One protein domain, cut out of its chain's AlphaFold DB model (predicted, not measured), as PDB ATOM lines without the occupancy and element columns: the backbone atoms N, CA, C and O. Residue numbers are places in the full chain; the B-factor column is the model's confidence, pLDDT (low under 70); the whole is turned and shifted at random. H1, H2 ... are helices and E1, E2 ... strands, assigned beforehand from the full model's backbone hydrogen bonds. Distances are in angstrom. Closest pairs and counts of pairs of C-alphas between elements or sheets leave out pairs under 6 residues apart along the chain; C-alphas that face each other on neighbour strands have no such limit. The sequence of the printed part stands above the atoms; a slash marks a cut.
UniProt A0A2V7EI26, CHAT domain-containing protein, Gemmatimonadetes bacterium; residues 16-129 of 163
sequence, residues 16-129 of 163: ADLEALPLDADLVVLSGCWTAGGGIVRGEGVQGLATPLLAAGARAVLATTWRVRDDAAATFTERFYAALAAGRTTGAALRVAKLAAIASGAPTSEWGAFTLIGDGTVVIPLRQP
ATOM      1  N   ALA A  16      25.364 -22.210  32.867       48.03
ATOM      2  CA  ALA A  16      26.627 -21.920  32.189       48.03
ATOM      3  C   ALA A  16      26.505 -20.909  31.030       48.03
ATOM      4  O   ALA A  16      27.486 -20.244  30.702       48.03
ATOM      5  N   ASP A  17      25.323 -20.765  30.422       47.78
ATOM      6  CA  ASP A  17      25.092 -19.785  29.357       47.78
ATOM      7  C   ASP A  17      24.832 -18.389  29.943       47.78
ATOM      8  O   ASP A  17      25.251 -17.389  29.364       47.78
ATOM      9  N   LEU A  18      24.216 -18.303  31.130       49.06
ATOM     10  CA  LEU A  18      23.958 -17.033  31.820       49.06
ATOM     11  C   LEU A  18      25.236 -16.356  32.333       49.06
ATOM     12  O   LEU A  18      25.331 -15.134  32.262       49.06
ATOM     13  N   GLU A  19      26.238 -17.119  32.779       45.88
ATOM     14  CA  GLU A  19      27.538 -16.564  33.200       45.88
ATOM     15  C   GLU A  19      28.338 -15.945  32.036       45.88
ATOM     16  O   GLU A  19      29.233 -15.127  32.258       45.88
ATOM     17  N   ALA A  20      28.011 -16.303  30.789       42.84
ATOM     18  CA  ALA A  20      28.688 -15.827  29.585       42.84
ATOM     19  C   ALA A  20      27.953 -14.682  28.861       42.84
ATOM     20  O   ALA A  20      28.476 -14.159  27.872       42.84
ATOM     21  N   LEU A  21      26.770 -14.262  29.331       49.03
ATOM     22  CA  LEU A  21      26.078 -13.085  28.803       49.03
ATOM     23  C   LEU A  21      26.571 -11.825  29.533       49.03
ATOM     24  O   LEU A  21      26.248 -11.652  30.706       49.03
ATOM     25  N   PRO A  22      27.305 -10.904  28.876       45.97
ATOM     26  CA  PRO A  22      27.613  -9.604  29.459       45.97
ATOM     27  C   PRO A  22      26.322  -8.779  29.529       45.97
ATOM     28  O   PRO A  22      25.969  -8.062  28.588       45.97
ATOM     29  N   LEU A  23      25.572  -8.925  30.621       49.88
ATOM     30  CA  LEU A  23      24.298  -8.255  30.811       49.88
ATOM     31  C   LEU A  23      24.545  -6.884  31.458       49.88
ATOM     32  O   LEU A  23      24.614  -6.757  32.676       49.88
ATOM     33  N   ASP A  24      24.644  -5.837  30.640       55.97
ATOM     34  CA  ASP A  24      24.646  -4.439  31.105       55.97
ATOM     35  C   ASP A  24      23.202  -3.973  31.378       55.97
ATOM     36  O   ASP A  24      22.641  -3.129  30.675       55.97
ATOM     37  N   ALA A  25      22.534  -4.629  32.335       59.06
ATOM     38  CA  ALA A  25      21.133  -4.377  32.664       59.06
ATOM     39  C   ALA A  25      20.968  -3.807  34.077       59.06
ATOM     40  O   ALA A  25      21.238  -4.445  35.090       59.06
ATOM     41  N   ASP A  26      20.404  -2.608  34.158       67.56
ATOM     42  CA  ASP A  26      20.123  -1.954  35.439       67.56
ATOM     43  C   ASP A  26      18.992  -2.622  36.228       67.56
ATOM     44  O   ASP A  26      18.966  -2.569  37.459       67.56
ATOM     45  N   LEU A  27      18.046  -3.238  35.518       70.81
ATOM     46  CA  LEU A  27      16.915  -3.947  36.096       70.81
ATOM     47  C   LEU A  27      16.420  -5.038  35.157       70.81
ATOM     48  O   LEU A  27      16.100  -4.769  34.000       70.81
ATOM     49  N   VAL A  28      16.242  -6.235  35.705       77.56
ATOM     50  CA  VAL A  28      15.518  -7.326  35.051       77.56
ATOM     51  C   VAL A  28      14.159  -7.492  35.726       77.56
ATOM     52  O   VAL A  28      14.070  -7.567  36.949       77.56
ATOM     53  N   VAL A  29      13.081  -7.540  34.941       73.25
ATOM     54  CA  VAL A  29      11.727  -7.816  35.443       73.25
ATOM     55  C   VAL A  29      11.298  -9.190  34.953       73.25
ATOM     56  O   VAL A  29      11.082  -9.392  33.762       73.25
ATOM     57  N   LEU A  30      11.156 -10.134  35.879       69.44
ATOM     58  CA  LEU A  30      10.679 -11.480  35.595       69.44
ATOM     59  C   LEU A  30       9.151 -11.490  35.663       69.44
ATOM     60  O   LEU A  30       8.551 -11.656  36.725       69.44
ATOM     61  N   SER A  31       8.513 -11.271  34.514       57.16
ATOM     62  CA  SER A  31       7.063 -11.364  34.366       57.16
ATOM     63  C   SER A  31       6.663 -12.803  34.052       57.16
ATOM     64  O   SER A  31       6.640 -13.218  32.895       57.16
ATOM     65  N   GLY A  32       6.323 -13.579  35.075       53.28
ATOM     66  CA  GLY A  32       5.715 -14.882  34.849       53.28
ATOM     67  C   GLY A  32       5.026 -15.403  36.093       53.28
ATOM     68  O   GLY A  32       5.609 -15.443  37.177       53.28
ATOM     69  N   CYS A  33       3.777 -15.837  35.925       48.78
ATOM     70  CA  CYS A  33       3.125 -16.719  36.881       48.78
ATOM     71  C   CYS A  33       4.029 -17.953  37.015       48.78
ATOM     72  O   CYS A  33       4.255 -18.591  35.997       48.78
ATOM     73  N   TRP A  34       4.540 -18.241  38.219       45.12
ATOM     74  CA  TRP A  34       5.593 -19.238  38.525       45.12
ATOM     75  C   TRP A  34       7.067 -18.774  38.497       45.12
ATOM     76  O   TRP A  34       7.927 -19.547  38.898       45.12
ATOM     77  N   THR A  35       7.404 -17.514  38.200       46.78
ATOM     78  CA  THR A  35       8.827 -17.068  38.228       46.78
ATOM     79  C   THR A  35       9.476 -17.081  39.610       46.78
ATOM     80  O   THR A  35      10.699 -17.086  39.715       46.78
ATOM     81  N   ALA A  36       8.683 -17.145  40.677       43.59
ATOM     82  CA  ALA A  36       9.199 -17.419  42.008       43.59
ATOM     83  C   ALA A  36       8.393 -18.486  42.778       43.59
ATOM     84  O   ALA A  36       8.405 -18.529  44.005       43.59
ATOM     85  N   GLY A  37       7.771 -19.415  42.042       40.03
ATOM     86  CA  GLY A  37       7.047 -20.547  42.617       40.03
ATOM     87  C   GLY A  37       6.974 -21.767  41.700       40.03
ATOM     88  O   GLY A  37       5.872 -22.133  41.329       40.03
ATOM     89  N   GLY A  38       8.119 -22.396  41.394       32.97
ATOM     90  CA  GLY A  38       8.265 -23.712  40.735       32.97
ATOM     91  C   GLY A  38       8.545 -23.617  39.223       32.97
ATOM     92  O   GLY A  38       8.234 -22.616  38.608       32.97
ATOM     93  N   GLY A  39       9.123 -24.583  38.511       29.52
ATOM     94  CA  GLY A  39       9.367 -25.981  38.826       29.52
ATOM     95  C   GLY A  39      10.594 -26.247  39.678       29.52
ATOM     96  O   GLY A  39      11.634 -25.610  39.569       29.52
ATOM     97  N   ILE A  40      10.433 -27.244  40.538       43.12
ATOM     98  CA  ILE A  40      11.514 -27.878  41.271       43.12
ATOM     99  C   ILE A  40      12.369 -28.626  40.239       43.12
ATOM    100  O   ILE A  40      12.144 -29.805  39.973       43.12
ATOM    101  N   VAL A  41      13.363 -27.947  39.672       38.53
ATOM    102  CA  VAL A  41      14.672 -28.581  39.520       38.53
ATOM    103  C   VAL A  41      15.251 -28.581  40.930       38.53
ATOM    104  O   VAL A  41      15.221 -27.569  41.628       38.53
ATOM    105  N   ARG A  42      15.636 -29.754  41.431       33.25
ATOM    106  CA  ARG A  42      16.146 -29.892  42.796       33.25
ATOM    107  C   ARG A  42      17.383 -29.008  42.984       33.25
ATOM    108  O   ARG A  42      18.451 -29.394  42.533       33.25
ATOM    109  N   GLY A  43      17.234 -27.880  43.676       34.94
ATOM    110  CA  GLY A  43      18.366 -27.037  44.060       34.94
ATOM    111  C   GLY A  43      17.981 -25.669  44.606       34.94
ATOM    112  O   GLY A  43      18.341 -25.353  45.734       34.94
ATOM    113  N   GLU A  44      17.227 -24.866  43.854       41.88
ATOM    114  CA  GLU A  44      17.156 -23.425  44.126       41.88
ATOM    115  C   GLU A  44      15.741 -22.874  43.860       41.88
ATOM    116  O   GLU A  44      15.271 -22.817  42.728       41.88
ATOM    117  N   GLY A  45      15.015 -22.478  44.918       50.31
ATOM    118  CA  GLY A  45      13.816 -21.625  44.779       50.31
ATOM    119  C   GLY A  45      14.197 -20.235  44.249       50.31
ATOM    120  O   GLY A  45      15.371 -20.021  44.040       50.31
ATOM    121  N   VAL A  46      13.249 -19.298  44.071       48.28
ATOM    122  CA  VAL A  46      13.335 -17.834  43.736       48.28
ATOM    123  C   VAL A  46      14.720 -17.185  43.519       48.28
ATOM    124  O   VAL A  46      14.909 -16.392  42.600       48.28
ATOM    125  N   GLN A  47      15.678 -17.495  44.382       52.00
ATOM    126  CA  GLN A  47      17.099 -17.197  44.256       52.00
ATOM    127  C   GLN A  47      17.765 -17.812  43.009       52.00
ATOM    128  O   GLN A  47      18.679 -17.185  42.496       52.00
ATOM    129  N   GLY A  48      17.325 -18.952  42.473       58.00
ATOM    130  CA  GLY A  48      18.066 -19.689  41.442       58.00
ATOM    131  C   GLY A  48      18.073 -19.063  40.053       58.00
ATOM    132  O   GLY A  48      19.015 -19.257  39.305       58.00
ATOM    133  N   LEU A  49      17.079 -18.235  39.711       62.53
ATOM    134  CA  LEU A  49      17.114 -17.426  38.480       62.53
ATOM    135  C   LEU A  49      17.640 -16.012  38.736       62.53
ATOM    136  O   LEU A  49      18.315 -15.433  37.892       62.53
ATOM    137  N   ALA A  50      17.362 -15.446  39.912       67.69
ATOM    138  CA  ALA A  50      17.856 -14.119  40.261       67.69
ATOM    139  C   ALA A  50      19.381 -14.105  40.459       67.69
ATOM    140  O   ALA A  50      20.031 -13.149  40.055       67.69
ATOM    141  N   THR A  51      19.955 -15.160  41.044       66.50
ATOM    142  CA  THR A  51      21.396 -15.281  41.319       66.50
ATOM    143  C   THR A  51      22.243 -15.266  40.046       66.50
ATOM    144  O   THR A  51      23.123 -14.409  39.976       66.50
ATOM    145  N   PRO A  52      21.984 -16.097  39.018       66.75
ATOM    146  CA  PRO A  52      22.753 -16.041  37.779       66.75
ATOM    147  C   PRO A  52      22.530 -14.731  37.012       66.75
ATOM    148  O   PRO A  52      23.467 -14.227  36.411       66.75
ATOM    149  N   LEU A  53      21.347 -14.103  37.086       68.62
ATOM    150  CA  LEU A  53      21.113 -12.785  36.472       68.62
ATOM    151  C   LEU A  53      21.909 -11.663  37.151       68.62
ATOM    152  O   LEU A  53      22.456 -10.795  36.473       68.62
ATOM    153  N   LEU A  54      21.985 -11.677  38.483       68.56
ATOM    154  CA  LEU A  54      22.829 -10.752  39.241       68.56
ATOM    155  C   LEU A  54      24.317 -11.032  38.977       68.56
ATOM    156  O   LEU A  54      25.088 -10.090  38.807       68.56
ATOM    157  N   ALA A  55      24.715 -12.306  38.887       66.56
ATOM    158  CA  ALA A  55      26.080 -12.709  38.540       66.56
ATOM    159  C   ALA A  55      26.470 -12.282  37.113       66.56
ATOM    160  O   ALA A  55      27.605 -11.865  36.896       66.56
ATOM    161  N   ALA A  56      25.519 -12.294  36.174       66.19
ATOM    162  CA  ALA A  56      25.683 -11.820  34.798       66.19
ATOM    163  C   ALA A  56      25.788 -10.286  34.669       66.19
ATOM    164  O   ALA A  56      26.054  -9.780  33.578       66.19
ATOM    165  N   GLY A  57      25.588  -9.536  35.762       65.69
ATOM    166  CA  GLY A  57      25.747  -8.078  35.803       65.69
ATOM    167  C   GLY A  57      24.466  -7.282  36.058       65.69
ATOM    168  O   GLY A  57      24.525  -6.051  36.105       65.69
ATOM    169  N   ALA A  58      23.313  -7.930  36.275       76.44
ATOM    170  CA  ALA A  58      22.100  -7.201  36.627       76.44
ATOM    171  C   ALA A  58      22.252  -6.490  37.983       76.44
ATOM    172  O   ALA A  58      22.635  -7.106  38.977       76.44
ATOM    173  N   ARG A  59      21.896  -5.202  38.065       78.06
ATOM    174  CA  ARG A  59      21.976  -4.461  39.343       78.06
ATOM    175  C   ARG A  59      20.791  -4.742  40.269       78.06
ATOM    176  O   ARG A  59      20.939  -4.744  41.492       78.06
ATOM    177  N   ALA A  60      19.617  -4.990  39.694       82.00
ATOM    178  CA  ALA A  60      18.410  -5.345  40.429       82.00
ATOM    179  C   ALA A  60      17.517  -6.298  39.620       82.00
ATOM    180  O   ALA A  60      17.462  -6.234  38.393       82.00
ATOM    181  N   VAL A  61      16.768  -7.153  40.311       81.25
ATOM    182  CA  VAL A  61      15.811  -8.095  39.718       81.25
ATOM    183  C   VAL A  61      14.470  -7.976  40.437       81.25
ATOM    184  O   VAL A  61      14.395  -8.167  41.650       81.25
ATOM    185  N   LEU A  62      13.402  -7.659  39.705       82.62
ATOM    186  CA  LEU A  62      12.024  -7.693  40.200       82.62
ATOM    187  C   LEU A  62      11.374  -9.019  39.784       82.62
ATOM    188  O   LEU A  62      11.289  -9.309  38.593       82.62
ATOM    189  N   ALA A  63      10.883  -9.798  40.748       81.44
ATOM    190  CA  ALA A  63      10.272 -11.109  40.512       81.44
ATOM    191  C   ALA A  63       8.927 -11.272  41.240       81.44
ATOM    192  O   ALA A  63       8.672 -10.612  42.254       81.44
ATOM    193  N   THR A  64       8.075 -12.173  40.733       76.31
ATOM    194  CA  THR A  64       6.761 -12.500  41.320       76.31
ATOM    195  C   THR A  64       6.728 -13.891  41.951       76.31
ATOM    196  O   THR A  64       6.785 -14.894  41.241       76.31
ATOM    197  N   THR A  65       6.590 -13.961  43.280       72.50
ATOM    198  CA  THR A  65       6.645 -15.191  44.105       72.50
ATOM    199  C   THR A  65       5.464 -16.135  43.953       72.50
ATOM    200  O   THR A  65       5.588 -17.324  44.227       72.50
ATOM    201  N   TRP A  66       4.322 -15.654  43.479       72.81
ATOM    202  CA  TRP A  66       3.161 -16.487  43.179       72.81
ATOM    203  C   TRP A  66       2.312 -15.845  42.084       72.81
ATOM    204  O   TRP A  66       2.575 -14.730  41.636       72.81
ATOM    205  N   ARG A  67       1.289 -16.574  41.630       68.88
ATOM    206  CA  ARG A  67       0.364 -16.104  40.597       68.88
ATOM    207  C   ARG A  67      -0.484 -14.945  41.123       68.88
ATOM    208  O   ARG A  67      -1.198 -15.097  42.110       68.88
ATOM    209  N   VAL A  68      -0.423 -13.818  40.422       77.81
ATOM    210  CA  VAL A  68      -1.292 -12.650  40.614       77.81
ATOM    211  C   VAL A  68      -2.261 -12.589  39.434       77.81
ATOM    212  O   VAL A  68      -1.953 -13.110  38.364       77.81
ATOM    213  N   ARG A  69      -3.445 -12.001  39.620       79.75
ATOM    214  CA  ARG A  69      -4.354 -11.744  38.498       79.75
ATOM    215  C   ARG A  69      -3.696 -10.786  37.500       79.75
ATOM    216  O   ARG A  69      -3.058  -9.821  37.915       79.75
ATOM    217  N   ASP A  70      -3.886 -11.032  36.210       76.69
ATOM    218  CA  ASP A  70      -3.225 -10.275  35.142       76.69
ATOM    219  C   ASP A  70      -3.520  -8.766  35.215       76.69
ATOM    220  O   ASP A  70      -2.629  -7.946  35.007       76.69
ATOM    221  N   ASP A  71      -4.746  -8.385  35.586       82.25
ATOM    222  CA  ASP A  71      -5.170  -6.990  35.745       82.25
ATOM    223  C   ASP A  71      -4.474  -6.288  36.921       82.25
ATOM    224  O   ASP A  71      -3.983  -5.160  36.792       82.25
ATOM    225  N   ALA A  72      -4.374  -6.976  38.057       82.75
ATOM    226  CA  ALA A  72      -3.650  -6.490  39.223       82.75
ATOM    227  C   ALA A  72      -2.141  -6.399  38.945       82.75
ATOM    228  O   ALA A  72      -1.504  -5.408  39.308       82.75
ATOM    229  N   ALA A  73      -1.572  -7.386  38.248       82.44
ATOM    230  CA  ALA A  73      -0.163  -7.393  37.865       82.44
ATOM    231  C   ALA A  73       0.174  -6.264  36.879       82.44
ATOM    232  O   ALA A  73       1.184  -5.577  37.062       82.44
ATOM    233  N   ALA A  74      -0.683  -6.024  35.881       84.19
ATOM    234  CA  ALA A  74      -0.539  -4.919  34.938       84.19
ATOM    235  C   ALA A  74      -0.586  -3.567  35.659       84.19
ATOM    236  O   ALA A  74       0.333  -2.762  35.515       84.19
ATOM    237  N   THR A  75      -1.588  -3.364  36.519       86.81
ATOM    238  CA  THR A  75      -1.742  -2.127  37.303       86.81
ATOM    239  C   THR A  75      -0.545  -1.889  38.228       86.81
ATOM    240  O   THR A  75      -0.050  -0.767  38.355       86.81
ATOM    241  N   PHE A  76      -0.051  -2.940  38.887       88.81
ATOM    242  CA  PHE A  76       1.115  -2.851  39.764       88.81
ATOM    243  C   PHE A  76       2.373  -2.458  38.984       88.81
ATOM    244  O   PHE A  76       3.097  -1.541  39.376       88.81
ATOM    245  N   THR A  77       2.609  -3.137  37.863       86.31
ATOM    246  CA  THR A  77       3.787  -2.942  37.013       86.31
ATOM    247  C   THR A  77       3.776  -1.562  36.357       86.31
ATOM    248  O   THR A  77       4.808  -0.896  36.321       86.31
ATOM    249  N   GLU A  78       2.613  -1.074  35.925       88.56
ATOM    250  CA  GLU A  78       2.438   0.288  35.412       88.56
ATOM    251  C   GLU A  78       2.835   1.335  36.459       88.56
ATOM    252  O   GLU A  78       3.633   2.231  36.182       88.56
ATOM    253  N   ARG A  79       2.352   1.190  37.699       89.81
ATOM    254  CA  ARG A  79       2.701   2.101  38.802       89.81
ATOM    255  C   ARG A  79       4.181   2.035  39.162       89.81
ATOM    256  O   ARG A  79       4.784   3.065  39.468       89.81
ATOM    257  N   PHE A  80       4.768   0.844  39.111       89.81
ATOM    258  CA  PHE A  80       6.197   0.646  39.321       89.81
ATOM    259  C   PHE A  80       7.025   1.374  38.248       89.81
ATOM    260  O   PHE A  80       7.887   2.185  38.592       89.81
ATOM    261  N   TYR A  81       6.716   1.181  36.962       87.69
ATOM    262  CA  TYR A  81       7.396   1.878  35.865       87.69
ATOM    263  C   TYR A  81       7.156   3.389  35.875       87.69
ATOM    264  O   TYR A  81       8.079   4.150  35.592       87.69
ATOM    265  N   ALA A  82       5.963   3.849  36.252       87.88
ATOM    266  CA  ALA A  82       5.683   5.274  36.407       87.88
ATOM    267  C   ALA A  82       6.563   5.908  37.499       87.88
ATOM    268  O   ALA A  82       7.106   6.997  37.309       87.88
ATOM    269  N   ALA A  83       6.762   5.217  38.626       88.62
ATOM    270  CA  ALA A  83       7.646   5.688  39.688       88.62
ATOM    271  C   ALA A  83       9.121   5.708  39.252       88.62
ATOM    272  O   ALA A  83       9.828   6.670  39.547       88.62
ATOM    273  N   LEU A  84       9.571   4.696  38.505       87.69
ATOM    274  CA  LEU A  84      10.904   4.689  37.896       87.69
ATOM    275  C   LEU A  84      11.086   5.847  36.903       87.69
ATOM    276  O   LEU A  84      12.095   6.545  36.947       87.69
ATOM    277  N   ALA A  85      10.088   6.110  36.055       85.06
ATOM    278  CA  ALA A  85      10.116   7.210  35.091       85.06
ATOM    279  C   ALA A  85      10.138   8.586  35.776       85.06
ATOM    280  O   ALA A  85      10.680   9.543  35.229       85.06
ATOM    281  N   ALA A  86       9.610   8.675  36.998       87.06
ATOM    282  CA  ALA A  86       9.722   9.849  37.860       87.06
ATOM    283  C   ALA A  86      11.097   9.979  38.557       87.06
ATOM    284  O   ALA A  86      11.243  10.795  39.469       87.06
ATOM    285  N   GLY A  87      12.093   9.173  38.175       85.88
ATOM    286  CA  GLY A  87      13.457   9.223  38.707       85.88
ATOM    287  C   GLY A  87      13.615   8.597  40.093       85.88
ATOM    288  O   GLY A  87      14.575   8.899  40.801       85.88
ATOM    289  N   ARG A  88      12.667   7.756  40.528       88.81
ATOM    290  CA  ARG A  88      12.785   7.035  41.801       88.81
ATOM    291  C   ARG A  88      13.730   5.846  41.656       88.81
ATOM    292  O   ARG A  88      13.846   5.255  40.585       88.81
ATOM    293  N   THR A  89      14.358   5.464  42.766       90.56
ATOM    294  CA  THR A  89      15.127   4.219  42.827       90.56
ATOM    295  C   THR A  89      14.204   3.008  42.689       90.56
ATOM    296  O   THR A  89      13.013   3.095  43.003       90.56
ATOM    297  N   THR A  90      14.737   1.861  42.278       88.38
ATOM    298  CA  THR A  90      14.010   0.582  42.174       88.38
ATOM    299  C   THR A  90      13.265   0.210  43.459       88.38
ATOM    300  O   THR A  90      12.082  -0.138  43.419       88.38
ATOM    301  N   GLY A  91      13.901   0.365  44.623       90.25
ATOM    302  CA  GLY A  91      13.276   0.120  45.924       90.25
ATOM    303  C   GLY A  91      12.164   1.121  46.253       90.25
ATOM    304  O   GLY A  91      11.092   0.739  46.730       90.25
ATOM    305  N   ALA A  92      12.376   2.405  45.949       91.75
ATOM    306  CA  ALA A  92      11.358   3.435  46.142       91.75
ATOM    307  C   ALA A  92      10.157   3.232  45.204       91.75
ATOM    308  O   ALA A  92       9.013   3.387  45.635       91.75
ATOM    309  N   ALA A  93      10.398   2.829  43.956       92.00
ATOM    310  CA  ALA A  93       9.364   2.494  42.985       92.00
ATOM    311  C   ALA A  93       8.527   1.289  43.436       92.00
ATOM    312  O   ALA A  93       7.295   1.357  43.405       92.00
ATOM    313  N   LEU A  94       9.164   0.230  43.958       91.56
ATOM    314  CA  LEU A  94       8.454  -0.922  44.526       91.56
ATOM    315  C   LEU A  94       7.556  -0.505  45.694       91.56
ATOM    316  O   LEU A  94       6.396  -0.916  45.777       91.56
ATOM    317  N   ARG A  95       8.076   0.338  46.593       93.62
ATOM    318  CA  ARG A  95       7.306   0.857  47.729       93.62
ATOM    319  C   ARG A  95       6.091   1.661  47.266       93.62
ATOM    320  O   ARG A  95       5.013   1.483  47.828       93.62
ATOM    321  N   VAL A  96       6.250   2.524  46.262       94.12
ATOM    322  CA  VAL A  96       5.142   3.309  45.691       94.12
ATOM    323  C   VAL A  96       4.063   2.387  45.124       94.12
ATOM    324  O   VAL A  96       2.895   2.557  45.467       94.12
ATOM    325  N   ALA A  97       4.439   1.377  44.336       92.62
ATOM    326  CA  ALA A  97       3.490   0.422  43.768       92.62
ATOM    327  C   ALA A  97       2.724  -0.357  44.856       92.62
ATOM    328  O   ALA A  97       1.493  -0.420  44.814       92.62
ATOM    329  N   LYS A  98       3.424  -0.862  45.886       92.94
ATOM    330  CA  LYS A  98       2.805  -1.568  47.026       92.94
ATOM    331  C   LYS A  98       1.840  -0.682  47.809       92.94
ATOM    332  O   LYS A  98       0.708  -1.085  48.056       92.94
ATOM    333  N   LEU A  99       2.251   0.537  48.161       94.75
ATOM    334  CA  LEU A  99       1.388   1.473  48.887       94.75
ATOM    335  C   LEU A  99       0.149   1.852  48.084       94.75
ATOM    336  O   LEU A  99      -0.940   1.945  48.642       94.75
ATOM    337  N   ALA A 100       0.301   2.044  46.778       92.94
ATOM    338  CA  ALA A 100      -0.810   2.388  45.916       92.94
ATOM    339  C   ALA A 100      -1.817   1.225  45.793       92.94
ATOM    340  O   ALA A 100      -3.017   1.476  45.708       92.94
ATOM    341  N   ALA A 101      -1.351  -0.030  45.801       91.31
ATOM    342  CA  ALA A 101      -2.214  -1.213  45.827       91.31
ATOM    343  C   ALA A 101      -2.944  -1.368  47.176       91.31
ATOM    344  O   ALA A 101      -4.148  -1.616  47.210       91.31
ATOM    345  N   ILE A 102      -2.243  -1.140  48.292       92.62
ATOM    346  CA  ILE A 102      -2.852  -1.115  49.633       92.62
ATOM    347  C   ILE A 102      -3.940  -0.034  49.705       92.62
ATOM    348  O   ILE A 102      -5.040  -0.293  50.184       92.62
ATOM    349  N   ALA A 103      -3.665   1.160  49.175       92.94
ATOM    350  CA  ALA A 103      -4.615   2.270  49.160       92.94
ATOM    351  C   ALA A 103      -5.866   1.993  48.307       92.94
ATOM    352  O   ALA A 103      -6.931   2.518  48.613       92.94
ATOM    353  N   SER A 104      -5.764   1.159  47.264       91.00
ATOM    354  CA  SER A 104      -6.921   0.721  46.470       91.00
ATOM    355  C   SER A 104      -7.680  -0.462  47.081       91.00
ATOM    356  O   SER A 104      -8.612  -0.959  46.458       91.00
ATOM    357  N   GLY A 105      -7.289  -0.934  48.271       91.25
ATOM    358  CA  GLY A 105      -7.912  -2.084  48.928       91.25
ATOM    359  C   GLY A 105      -7.525  -3.433  48.318       91.25
ATOM    360  O   GLY A 105      -8.238  -4.414  48.519       91.25
ATOM    361  N   ALA A 106      -6.418  -3.498  47.569       89.88
ATOM    362  CA  ALA A 106      -5.957  -4.749  46.982       89.88
ATOM    363  C   ALA A 106      -5.513  -5.729  48.086       89.88
ATOM    364  O   ALA A 106      -4.798  -5.331  49.019       89.88
ATOM    365  N   PRO A 107      -5.885  -7.016  47.995       89.00
ATOM    366  CA  PRO A 107      -5.468  -8.015  48.966       89.00
ATOM    367  C   PRO A 107      -3.950  -8.233  48.919       89.00
ATOM    368  O   PRO A 107      -3.298  -8.071  47.886       89.00
ATOM    369  N   THR A 108      -3.377  -8.676  50.040       86.69
ATOM    370  CA  THR A 108      -1.943  -9.003  50.155       86.69
ATOM    371  C   THR A 108      -1.473 -10.024  49.120       86.69
ATOM    372  O   THR A 108      -0.318  -9.986  48.702       86.69
ATOM    373  N   SER A 109      -2.367 -10.897  48.648       83.94
ATOM    374  CA  SER A 109      -2.086 -11.851  47.572       83.94
ATOM    375  C   SER A 109      -1.722 -11.191  46.239       83.94
ATOM    376  O   SER A 109      -1.103 -11.848  45.411       83.94
ATOM    377  N   GLU A 110      -2.065  -9.923  46.014       85.00
ATOM    378  CA  GLU A 110      -1.749  -9.216  44.769       85.00
ATOM    379  C   GLU A 110      -0.423  -8.456  44.869       85.00
ATOM    380  O   GLU A 110       0.511  -8.725  44.118       85.00
ATOM    381  N   TRP A 111      -0.288  -7.541  45.830       87.44
ATOM    382  CA  TRP A 111       0.912  -6.701  45.942       87.44
ATOM    383  C   TRP A 111       2.080  -7.385  46.666       87.44
ATOM    384  O   TRP A 111       3.237  -6.997  46.480       87.44
ATOM    385  N   GLY A 112       1.797  -8.388  47.501       86.50
ATOM    386  CA  GLY A 112       2.805  -9.131  48.257       86.50
ATOM    387  C   GLY A 112       3.658 -10.047  47.384       86.50
ATOM    388  O   GLY A 112       4.760 -10.396  47.792       86.50
ATOM    389  N   ALA A 113       3.179 -10.382  46.181       84.56
ATOM    390  CA  ALA A 113       3.880 -11.263  45.255       84.56
ATOM    391  C   ALA A 113       5.184 -10.653  44.726       84.56
ATOM    392  O   ALA A 113       6.094 -11.368  44.327       84.56
ATOM    393  N   PHE A 114       5.273  -9.324  44.684       85.62
ATOM    394  CA  PHE A 114       6.387  -8.625  44.055       85.62
ATOM    395  C   PHE A 114       7.547  -8.435  45.035       85.62
ATOM    396  O   PHE A 114       7.415  -7.749  46.060       85.62
ATOM    397  N   THR A 115       8.704  -8.991  44.684       84.81
ATOM    398  CA  THR A 115       9.950  -8.888  45.452       84.81
ATOM    399  C   THR A 115      11.066  -8.344  44.573       84.81
ATOM    400  O   THR A 115      11.196  -8.735  43.418       84.81
ATOM    401  N   LEU A 116      11.863  -7.433  45.130       85.81
ATOM    402  CA  LEU A 116      13.069  -6.905  44.499       85.81
ATOM    403  C   LEU A 116      14.293  -7.545  45.159       85.81
ATOM    404  O   LEU A 116      14.385  -7.557  46.387       85.81
ATOM    405  N   ILE A 117      15.213  -8.053  44.347       83.62
ATOM    406  CA  ILE A 117      16.467  -8.690  44.755       83.62
ATOM    407  C   ILE A 117      17.617  -7.887  44.133       83.62
ATOM    408  O   ILE A 117      17.543  -7.533  42.959       83.62
ATOM    409  N   GLY A 118      18.663  -7.575  44.900       82.56
ATOM    410  CA  GLY A 118      19.789  -6.743  44.452       82.56
ATOM    411  C   GLY A 118      19.741  -5.316  45.006       82.56
ATOM    412  O   GLY A 118      19.227  -5.085  46.104       82.56
ATOM    413  N   ASP A 119      20.293  -4.355  44.266       83.12
ATOM    414  CA  ASP A 119      20.436  -2.970  44.716       83.12
ATOM    415  C   ASP A 119      19.138  -2.158  44.529       83.12
ATOM    416  O   ASP A 119      18.730  -1.774  43.428       83.12
ATOM    417  N   GLY A 120      18.486  -1.858  45.656       83.31
ATOM    418  CA  GLY A 120      17.274  -1.037  45.722       83.31
ATOM    419  C   GLY A 120      17.493   0.471  45.527       83.31
ATOM    420  O   GLY A 120      16.520   1.234  45.511       83.31
ATOM    421  N   THR A 121      18.745   0.923  45.428       85.56
ATOM    422  CA  THR A 121      19.123   2.337  45.271       85.56
ATOM    423  C   THR A 121      19.388   2.729  43.820       85.56
ATOM    424  O   THR A 121      19.479   3.918  43.513       85.56
ATOM    425  N   VAL A 122      19.402   1.752  42.911       83.00
ATOM    426  CA  VAL A 122      19.567   1.968  41.472       83.00
ATOM    427  C   VAL A 122      18.450   2.858  40.938       83.00
ATOM    428  O   VAL A 122      17.265   2.566  41.106       83.00
ATOM    429  N   VAL A 123      18.832   3.939  40.263       83.25
ATOM    430  CA  VAL A 123      17.932   4.751  39.440       83.25
ATOM    431  C   VAL A 123      18.100   4.298  38.001       83.25
ATOM    432  O   VAL A 123      19.208   4.329  37.468       83.25
ATOM    433  N   ILE A 124      16.999   3.888  37.378       80.25
ATOM    434  CA  ILE A 124      17.004   3.436  35.989       80.25
ATOM    435  C   ILE A 124      16.662   4.632  35.105       80.25
ATOM    436  O   ILE A 124      15.577   5.204  35.268       80.25
ATOM    437  N   PRO A 125      17.522   5.010  34.147       73.19
ATOM    438  CA  PRO A 125      17.179   6.012  33.154       73.19
ATOM    439  C   PRO A 125      16.184   5.401  32.161       73.19
ATOM    440  O   PRO A 125      16.553   4.973  31.068       73.19
ATOM    441  N   LEU A 126      14.901   5.339  32.533       70.62
ATOM    442  CA  LEU A 126      13.856   4.926  31.605       70.62
ATOM    443  C   LEU A 126      13.785   5.950  30.475       70.62
ATOM    444  O   LEU A 126      13.214   7.033  30.615       70.62
ATOM    445  N   ARG A 127      14.371   5.593  29.329       58.16
ATOM    446  CA  ARG A 127      14.156   6.303  28.076       58.16
ATOM    447  C   ARG A 127      12.695   6.102  27.711       58.16
ATOM    448  O   ARG A 127      12.330   5.090  27.117       58.16
ATOM    449  N   GLN A 128      11.852   7.056  28.096       57.94
ATOM    450  CA  GLN A 128      10.475   7.072  27.634       57.94
ATOM    451  C   GLN A 128      10.512   7.043  26.101       57.94
ATOM    452  O   GLN A 128      11.281   7.818  25.515       57.94
ATOM    453  N   PRO A 129       9.763   6.145  25.434       48.06
ATOM    454  CA  PRO A 129       9.604   6.223  23.996       48.06
ATOM    455  C   PRO A 129       8.957   7.575  23.742       48.06
ATOM    456  O   PRO A 129       7.769   7.762  24.003       48.06
TER     457      PRO A 129
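What this domain is: This is residues 16 to 129 of the 163 residues of the protein "CHAT domain-containing protein" of Gemmatimonadetes bacterium (UniProt A0A2V7EI26). A small three-stranded sheet, E1, E2 and E3, sits in the middle between two helices, H1 over one face and H3 over the other. H2 packs on H3 at a steep crossing, the short H4 packs on H3 too, and residues 39 to 44, in the long link before H1, stick out free. The 114 printed residues hold four named helices and three named strands in the order E1 H1 E2 H2 H3 H4 E3; the sheet's order is E1, E2, E3, mixed. The class is mixed, helices and strands, with 56 residues, under half, in named elements. The whole is compact, with a radius of gyration of the C-alphas of 14.3 A and spans of 43 by 32 by 23 A.

Where its parts are: In the sheet, E2 is residues 60 to 64, 13.7 A long; E1 is residues 28 to 30, beginning at C-alpha 28 (15.518, -7.326, 35.051); and E3 is residues 114 to 118, 13.5 A long, ending at C-alpha 118 (19.789, -6.743, 44.452). H1 is residues 47 to 55, 11.6 A. H2 is residues 70 to 85, 22.0 A, from C-alpha 70 (-3.225, -10.275, 35.142). H3 is residues 90 to 103, 20.0 A. H4 is residues 108 to 111.

How they stand to each other: E2 is the inner strand. E1 and E2 are parallel at 9 degrees, with N 30 and O 62 within hydrogen-bond range at 2.8 A. E2 and E3 are antiparallel at 155 degrees, with N 61 and O 117 at 2.8 A and N 115 and O 63 at 2.9 A. E1, H1 and E2 form a strand-helix-strand unit, two parallel neighbour strands with a helix between, with a right-handed crossover. H1 is on the sheet at a height of 8.8 A, over E2 and along the strands; the closest C-alphas of H1 and E2, Ala 50 and Val 61, are 6.4 A apart. H3 lies on the opposite face at a height of 10.2 A, along the strands; the closest C-alphas of H3 and E3, Gly 91 and Leu 116, are 7.2 A apart. H2 and H3 touch at a steep tilt of 47 degrees, opposite ways, with the C-alphas of Ala 83 and Ala 93 closest at 4.9 A. H2 only grazes the sheet, with residues 73 to 77. H4 touches H3, whose residues 97 to 102 alone take part; the closest C-alphas, Lys 98 and Trp 111, are 5.6 A apart. H1 and H3 are apart. Each O i to N i+4 pair is within hydrogen-bond range in H2 and H3, and 4 of 5 in H1; H4 is too short for such a pair.

The domain as a whole: The C-alphas farthest apart, Ala 20 and Gly 105, are 43.6 A apart. The printed part has no cut. The link from E1 to H1, 16 residues, is long; the other links between named elements are tight. The mean pLDDT of the printed part is 72.8, and residues 16 to 26, 30 to 57, 67 and 127 to 129 are under 70.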